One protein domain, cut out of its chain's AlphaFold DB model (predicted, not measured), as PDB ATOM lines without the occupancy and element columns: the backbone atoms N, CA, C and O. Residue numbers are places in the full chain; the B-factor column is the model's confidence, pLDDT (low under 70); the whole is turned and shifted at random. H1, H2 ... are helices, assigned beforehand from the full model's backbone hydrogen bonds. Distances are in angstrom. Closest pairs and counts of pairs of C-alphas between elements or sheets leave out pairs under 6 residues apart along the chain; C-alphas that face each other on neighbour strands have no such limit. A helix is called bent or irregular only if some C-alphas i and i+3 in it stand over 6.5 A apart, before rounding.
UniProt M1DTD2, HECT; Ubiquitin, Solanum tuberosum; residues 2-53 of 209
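This is residues 2 to 53 of the 209 residues of the protein "HECT; Ubiquitin" of Solanum tuberosum (UniProt M1DTD2). A helix bent into an L, H1, makes the frame; H3 runs alongside its second arm, H1b, and the short H2 sits near H3. The printed part has 52 residues with three named helices, H1, H2, H3, and no named strand: all helix. It is compact, with a radius of gyration of the C-alphas of 11.0 A, yet elongated, spanning 34 by 19 by 16 A.

Find C-alpha 2 at (-124.530, -44.884, 12.335), where H1, residues 2 to 23, begins. By its hydrogen bonds it was assigned as one helix, but it is bent: C-alphas 11 and 14 are 7.6 A apart. Arm H1a, residues 2 to 11, is 14.5 A long; arm H1b, residues 14 to 23, 14.3 A. H2 is residues 31 to 35, 6.3 A. H3, residues 42 to 51, runs 14.2 A to C-alpha 51 at (-98.875, -48.465, 27.445).

H1a and H1b are about perpendicular, at 75 degrees. H1b and H3 only just touch, with 3 pairs of C-alphas within 8 A, the closest those of Cys 17 and Ile 44, 6.4 A; they run the same way at a shallow tilt of 19 degrees. H2 and H3 are close but not clearly touching; their closest C-alphas, Phe 34 and Arg 45, are 6.9 A apart. H1a is apart from H2 and H3, and H1b from H2. In H1a, H1b, H2 and H3 every O i to N i+4 pair is within hydrogen-bond range.

The C-alphas farthest apart, Asp 4 and Leu 53, are 34.1 A apart. The printed part has no cut, both links are short, and no printed residue is under 70 in pLDDT.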
ATOM      1  N   GLU A   2    -125.162 -44.851  10.997       84.06
ATOM      2  CA  GLU A   2    -124.530 -44.884  12.335       84.06
ATOM      3  C   GLU A   2    -124.925 -46.122  13.167       84.06
ATOM      4  O   GLU A   2    -124.071 -46.788  13.746       84.06
ATOM      5  N   ASN A   3    -126.206 -46.503  13.155       86.94
ATOM      6  CA  ASN A   3    -126.663 -47.722  13.834       86.94
ATOM      7  C   ASN A   3    -126.019 -48.993  13.259       86.94
ATOM      8  O   ASN A   3    -125.626 -49.879  14.017       86.94
ATOM      9  N   ASP A   4    -125.862 -49.056  11.935       91.88
ATOM     10  CA  ASP A   4    -125.243 -50.195  11.248       91.88
ATOM     11  C   ASP A   4    -123.765 -50.324  11.635       91.88
ATOM     12  O   ASP A   4    -123.288 -51.419  11.930       91.88
ATOM     13  N   PHE A   5    -123.054 -49.194  11.720       91.25
ATOM     14  CA  PHE A   5    -121.676 -49.148  12.203       91.25
ATOM     15  C   PHE A   5    -121.558 -49.728  13.617       91.25
ATOM     16  O   PHE A   5    -120.780 -50.658  13.839       91.25
ATOM     17  N   TRP A   6    -122.364 -49.249  14.571       91.94
ATOM     18  CA  TRP A   6    -122.309 -49.739  15.952       91.94
ATOM     19  C   TRP A   6    -122.682 -51.216  16.074       91.94
ATOM     20  O   TRP A   6    -122.103 -51.937  16.893       91.94
ATOM     21  N   GLN A   7    -123.615 -51.687  15.250       91.06
ATOM     22  CA  GLN A   7    -123.978 -53.096  15.191       91.06
ATOM     23  C   GLN A   7    -122.806 -53.959  14.707       91.06
ATOM     24  O   GLN A   7    -122.480 -54.954  15.361       91.06
ATOM     25  N   ILE A   8    -122.130 -53.555  13.628       92.81
ATOM     26  CA  ILE A   8    -120.940 -54.245  13.114       92.81
ATOM     27  C   ILE A   8    -119.829 -54.239  14.169       92.81
ATOM     28  O   ILE A   8    -119.294 -55.298  14.492       92.81
ATOM     29  N   MET A   9    -119.529 -53.085  14.776       92.00
ATOM     30  CA  MET A   9    -118.483 -52.962  15.800       92.00
ATOM     31  C   MET A   9    -118.719 -53.884  17.000       92.00
ATOM     32  O   MET A   9    -117.777 -54.480  17.523       92.00
ATOM     33  N   ARG A  10    -119.979 -54.062  17.418       88.94
ATOM     34  CA  ARG A  10    -120.334 -55.018  18.477       88.94
ATOM     35  C   ARG A  10    -120.111 -56.468  18.047       88.94
ATOM     36  O   ARG A  10    -119.625 -57.250  18.861       88.94
ATOM     37  N   GLN A  11    -120.418 -56.817  16.797       92.38
ATOM     38  CA  GLN A  11    -120.190 -58.164  16.260       92.38
ATOM     39  C   GLN A  11    -118.695 -58.493  16.148       92.38
ATOM     40  O   GLN A  11    -118.277 -59.591  16.512       92.38
ATOM     41  N   VAL A  12    -117.876 -57.535  15.706       94.44
ATOM     42  CA  VAL A  12    -116.429 -57.742  15.524       94.44
ATOM     43  C   VAL A  12    -115.602 -57.453  16.777       94.44
ATOM     44  O   VAL A  12    -114.384 -57.614  16.749       94.44
ATOM     45  N   LYS A  13    -116.235 -57.064  17.891       94.50
ATOM     46  CA  LYS A  13    -115.585 -56.680  19.156       94.50
ATOM     47  C   LYS A  13    -114.483 -57.645  19.596       94.50
ATOM     48  O   LYS A  13    -113.409 -57.210  20.004       94.50
ATOM     49  N   VAL A  14    -114.751 -58.950  19.537       95.12
ATOM     50  CA  VAL A  14    -113.789 -59.984  19.954       95.12
ATOM     51  C   VAL A  14    -112.569 -59.981  19.036       95.12
ATOM     52  O   VAL A  14    -111.444 -59.895  19.524       95.12
ATOM     53  N   SER A  15    -112.787 -59.994  17.720       95.56
ATOM     54  CA  SER A  15    -111.715 -59.930  16.724       95.56
ATOM     55  C   SER A  15    -110.896 -58.650  16.864       95.56
ATOM     56  O   SER A  15    -109.671 -58.712  16.875       95.56
ATOM     57  N   LEU A  16    -111.551 -57.503  17.068       93.69
ATOM     58  CA  LEU A  16    -110.879 -56.230  17.315       93.69
ATOM     59  C   LEU A  16    -109.995 -56.294  18.568       93.69
ATOM     60  O   LEU A  16    -108.835 -55.897  18.520       93.69
ATOM     61  N   CYS A  17    -110.496 -56.853  19.675       95.31
ATOM     62  CA  CYS A  17    -109.699 -57.032  20.892       95.31
ATOM     63  C   CYS A  17    -108.467 -57.927  20.657       95.31
ATOM     64  O   CYS A  17    -107.392 -57.639  21.184       95.31
ATOM     65  N   ILE A  18    -108.595 -58.992  19.857       95.31
ATOM     66  CA  ILE A  18    -107.471 -59.872  19.496       95.31
ATOM     67  C   ILE A  18    -106.435 -59.112  18.662       95.31
ATOM     68  O   ILE A  18    -105.242 -59.190  18.957       95.31
ATOM     69  N   LEU A  19    -106.882 -58.346  17.662       94.44
ATOM     70  CA  LEU A  19    -105.995 -57.543  16.819       94.44
ATOM     71  C   LEU A  19    -105.232 -56.505  17.647       94.44
ATOM     72  O   LEU A  19    -104.009 -56.461  17.569       94.44
ATOM     73  N   ILE A  20    -105.920 -55.754  18.511       93.50
ATOM     74  CA  ILE A  20    -105.276 -54.784  19.411       93.50
ATOM     75  C   ILE A  20    -104.282 -55.493  20.341       93.50
ATOM     76  O   ILE A  20    -103.172 -55.020  20.549       93.50
ATOM     77  N   THR A  21    -104.629 -56.668  20.874       93.00
ATOM     78  CA  THR A  21    -103.695 -57.423  21.725       93.00
ATOM     79  C   THR A  21    -102.404 -57.763  20.989       93.00
ATOM     80  O   THR A  21    -101.342 -57.699  21.602       93.00
ATOM     81  N   LYS A  22    -102.496 -58.115  19.705       93.38
ATOM     82  CA  LYS A  22    -101.364 -58.585  18.905       93.38
ATOM     83  C   LYS A  22    -100.533 -57.459  18.287       93.38
ATOM     84  O   LYS A  22     -99.339 -57.655  18.109       93.38
ATOM     85  N   PHE A  23    -101.157 -56.332  17.952       91.94
ATOM     86  CA  PHE A  23    -100.554 -55.305  17.097       91.94
ATOM     87  C   PHE A  23    -100.533 -53.896  17.700       91.94
ATOM     88  O   PHE A  23    -100.023 -52.993  17.052       91.94
ATOM     89  N   ALA A  24    -101.100 -53.669  18.890       91.12
ATOM     90  CA  ALA A  24    -100.975 -52.364  19.538       91.12
ATOM     91  C   ALA A  24     -99.534 -52.113  19.993       91.12
ATOM     92  O   ALA A  24     -98.940 -52.963  20.661       91.12
ATOM     93  N   GLU A  25     -99.038 -50.927  19.669       88.75
ATOM     94  CA  GLU A  25     -97.723 -50.398  20.038       88.75
ATOM     95  C   GLU A  25     -97.884 -49.202  20.988       88.75
ATOM     96  O   GLU A  25     -98.997 -48.705  21.192       88.75
ATOM     97  N   GLU A  26     -96.795 -48.731  21.591       83.06
ATOM     98  CA  GLU A  26     -96.817 -47.501  22.387       83.06
ATOM     99  C   GLU A  26     -97.220 -46.315  21.505       83.06
ATOM    100  O   GLU A  26     -96.587 -46.007  20.495       83.06
ATOM    101  N   SER A  27     -98.349 -45.694  21.836       79.44
ATOM    102  CA  SER A  27     -98.920 -44.595  21.064       79.44
ATOM    103  C   SER A  27     -99.937 -43.834  21.902       79.44
ATOM    104  O   SER A  27    -100.698 -44.424  22.669       79.44
ATOM    105  N   GLU A  28    -100.017 -42.525  21.690       71.25
ATOM    106  CA  GLU A  28    -101.033 -41.676  22.316       71.25
ATOM    107  C   GLU A  28    -102.372 -41.690  21.552       71.25
ATOM    108  O   GLU A  28    -103.383 -41.169  22.022       71.25
ATOM    109  N   HIS A  29    -102.433 -42.322  20.374       81.12
ATOM    110  CA  HIS A  29    -103.566 -42.207  19.445       81.12
ATOM    111  C   HIS A  29    -104.744 -43.162  19.724       81.12
ATOM    112  O   HIS A  29    -105.596 -43.382  18.861       81.12
ATOM    113  N   TYR A  30    -104.851 -43.714  20.935       87.81
ATOM    114  CA  TYR A  30    -105.941 -44.625  21.318       87.81
ATOM    115  C   TYR A  30    -107.198 -43.925  21.857       87.81
ATOM    116  O   TYR A  30    -108.143 -44.595  22.281       87.81
ATOM    117  N   GLU A  31    -107.252 -42.591  21.817       87.38
ATOM    118  CA  GLU A  31    -108.331 -41.776  22.393       87.38
ATOM    119  C   GLU A  31    -109.734 -42.225  21.947       87.38
ATOM    120  O   GLU A  31    -110.656 -42.335  22.761       87.38
ATOM    121  N   TRP A  32    -109.893 -42.572  20.665       90.62
ATOM    122  CA  TRP A  32    -111.166 -43.055  20.128       90.62
ATOM    123  C   TRP A  32    -111.655 -44.328  20.843       90.62
ATOM    124  O   TRP A  32    -112.828 -44.437  21.199       90.62
ATOM    125  N   LEU A  33    -110.755 -45.270  21.148       91.19
ATOM    126  CA  LEU A  33    -111.099 -46.511  21.854       91.19
ATOM    127  C   LEU A  33    -111.495 -46.264  23.316       91.19
ATOM    128  O   LEU A  33    -112.291 -47.026  23.873       91.19
ATOM    129  N   PHE A  34    -110.959 -45.212  23.944       89.50
ATOM    130  CA  PHE A  34    -111.348 -44.810  25.298       89.50
ATOM    131  C   PHE A  34    -112.700 -44.100  25.339       89.50
ATOM    132  O   PHE A  34    -113.454 -44.310  26.294       89.50
ATOM    133  N   LYS A  35    -113.033 -43.328  24.296       89.38
ATOM    134  CA  LYS A  35    -114.358 -42.712  24.121       89.38
ATOM    135  C   LYS A  35    -115.443 -43.757  23.840       89.38
ATOM    136  O   LYS A  35    -116.542 -43.641  24.373       89.38
ATOM    137  N   HIS A  36    -115.114 -44.823  23.108       91.38
ATOM    138  CA  HIS A  36    -116.059 -45.863  22.679       91.38
ATOM    139  C   HIS A  36    -115.828 -47.205  23.385       91.38
ATOM    140  O   HIS A  36    -115.465 -48.222  22.787       91.38
ATOM    141  N   LYS A  37    -116.040 -47.230  24.706       90.62
ATOM    142  CA  LYS A  37    -115.761 -48.392  25.579       90.62
ATOM    143  C   LYS A  37    -116.556 -49.653  25.197       90.62
ATOM    144  O   LYS A  37    -116.190 -50.757  25.604       90.62
ATOM    145  N   GLU A  38    -117.633 -49.517  24.437       90.38
ATOM    146  CA  GLU A  38    -118.482 -50.589  23.928       90.38
ATOM    147  C   GLU A  38    -117.775 -51.483  22.899       90.38
ATOM    148  O   GLU A  38    -118.060 -52.685  22.862       90.38
ATOM    149  N   VAL A  39    -116.809 -50.947  22.143       92.94
ATOM    150  CA  VAL A  39    -116.097 -51.679  21.075       92.94
ATOM    151  C   VAL A  39    -114.904 -52.488  21.586       92.94
ATOM    152  O   VAL A  39    -114.365 -53.327  20.874       92.94
ATOM    153  N   THR A  40    -114.517 -52.287  22.848       94.25
ATOM    154  CA  THR A  40    -113.420 -52.999  23.519       94.25
ATOM    155  C   THR A  40    -113.884 -53.620  24.835       94.25
ATOM    156  O   THR A  40    -114.988 -53.369  25.332       94.25
ATOM    157  N   ASN A  41    -113.065 -54.490  25.419       93.38
ATOM    158  CA  ASN A  41    -113.280 -54.983  26.777       93.38
ATOM    159  C   ASN A  41    -112.347 -54.266  27.772       93.38
ATOM    160  O   ASN A  41    -111.471 -53.489  27.389       93.38
ATOM    161  N   PHE A  42    -112.560 -54.520  29.065       92.44
ATOM    162  CA  PHE A  42    -111.750 -53.929  30.132       92.44
ATOM    163  C   PHE A  42    -110.258 -54.245  29.981       92.44
ATOM    164  O   PHE A  42    -109.436 -53.347  30.125       92.44
ATOM    165  N   TYR A  43    -109.919 -55.493  29.652       92.69
ATOM    166  CA  TYR A  43    -108.534 -55.934  29.518       92.69
ATOM    167  C   TYR A  43    -107.776 -55.128  28.458       92.69
ATOM    168  O   TYR A  43    -106.681 -54.644  28.729       92.69
ATOM    169  N   ILE A  44    -108.386 -54.912  27.288       93.69
ATOM    170  CA  ILE A  44    -107.785 -54.116  26.212       93.69
ATOM    171  C   ILE A  44    -107.601 -52.665  26.630       93.69
ATOM    172  O   ILE A  44    -106.510 -52.128  26.475       93.69
ATOM    173  N   ARG A  45    -108.629 -52.037  27.209       92.88
ATOM    174  CA  ARG A  45    -108.504 -50.648  27.673       92.88
ATOM    175  C   ARG A  45    -107.436 -50.500  28.745       92.88
ATOM    176  O   ARG A  45    -106.682 -49.543  28.698       92.88
ATOM    177  N   ARG A  46    -107.346 -51.455  29.676       91.06
ATOM    178  CA  ARG A  46    -106.277 -51.481  30.677       91.06
ATOM    179  C   ARG A  46    -104.913 -51.604  30.005       91.06
ATOM    180  O   ARG A  46    -104.040 -50.825  30.339       91.06
ATOM    181  N   LYS A  47    -104.735 -52.543  29.069       89.94
ATOM    182  CA  LYS A  47    -103.471 -52.717  28.335       89.94
ATOM    183  C   LYS A  47    -103.042 -51.412  27.658       89.94
ATOM    184  O   LYS A  47    -101.925 -50.973  27.880       89.94
ATOM    185  N   LEU A  48    -103.940 -50.794  26.890       91.62
ATOM    186  CA  LEU A  48    -103.658 -49.533  26.202       91.62
ATOM    187  C   LEU A  48    -103.361 -48.400  27.188       91.62
ATOM    188  O   LEU A  48    -102.422 -47.651  26.978       91.62
ATOM    189  N   ALA A  49    -104.116 -48.303  28.287       89.44
ATOM    190  CA  ALA A  49    -103.866 -47.290  29.307       89.44
ATOM    191  C   ALA A  49    -102.490 -47.473  29.955       89.44
ATOM    192  O   ALA A  49    -101.788 -46.494  30.146       89.44
ATOM    193  N   MET A  50    -102.086 -48.713  30.253       86.75
ATOM    194  CA  MET A  50    -100.755 -49.003  30.791       86.75
ATOM    195  C   MET A  50     -99.640 -48.634  29.802       86.75
ATOM    196  O   MET A  50     -98.649 -48.071  30.230       86.75
ATOM    197  N   MET A  51     -99.828 -48.872  28.497       86.12
ATOM    198  CA  MET A  51     -98.875 -48.465  27.445       86.12
ATOM    199  C   MET A  51     -98.720 -46.942  27.307       86.12
ATOM    200  O   MET A  51     -97.793 -46.483  26.653       86.12
ATOM    201  N   MET A  52     -99.650 -46.161  27.860       84.38
ATOM    202  CA  MET A  52     -99.604 -44.696  27.851       84.38
ATOM    203  C   MET A  52     -99.087 -44.111  29.172       84.38
ATOM    204  O   MET A  52     -98.934 -42.895  29.276       84.38
ATOM    205  N   LEU A  53     -98.891 -44.932  30.210       83.19
ATOM    206  CA  LEU A  53     -98.360 -44.455  31.483       83.19
ATOM    207  C   LEU A  53     -96.842 -44.307  31.403       83.19
ATOM    208  O   LEU A  53     -96.167 -45.077  30.731       83.19
TER     209      LEU A  53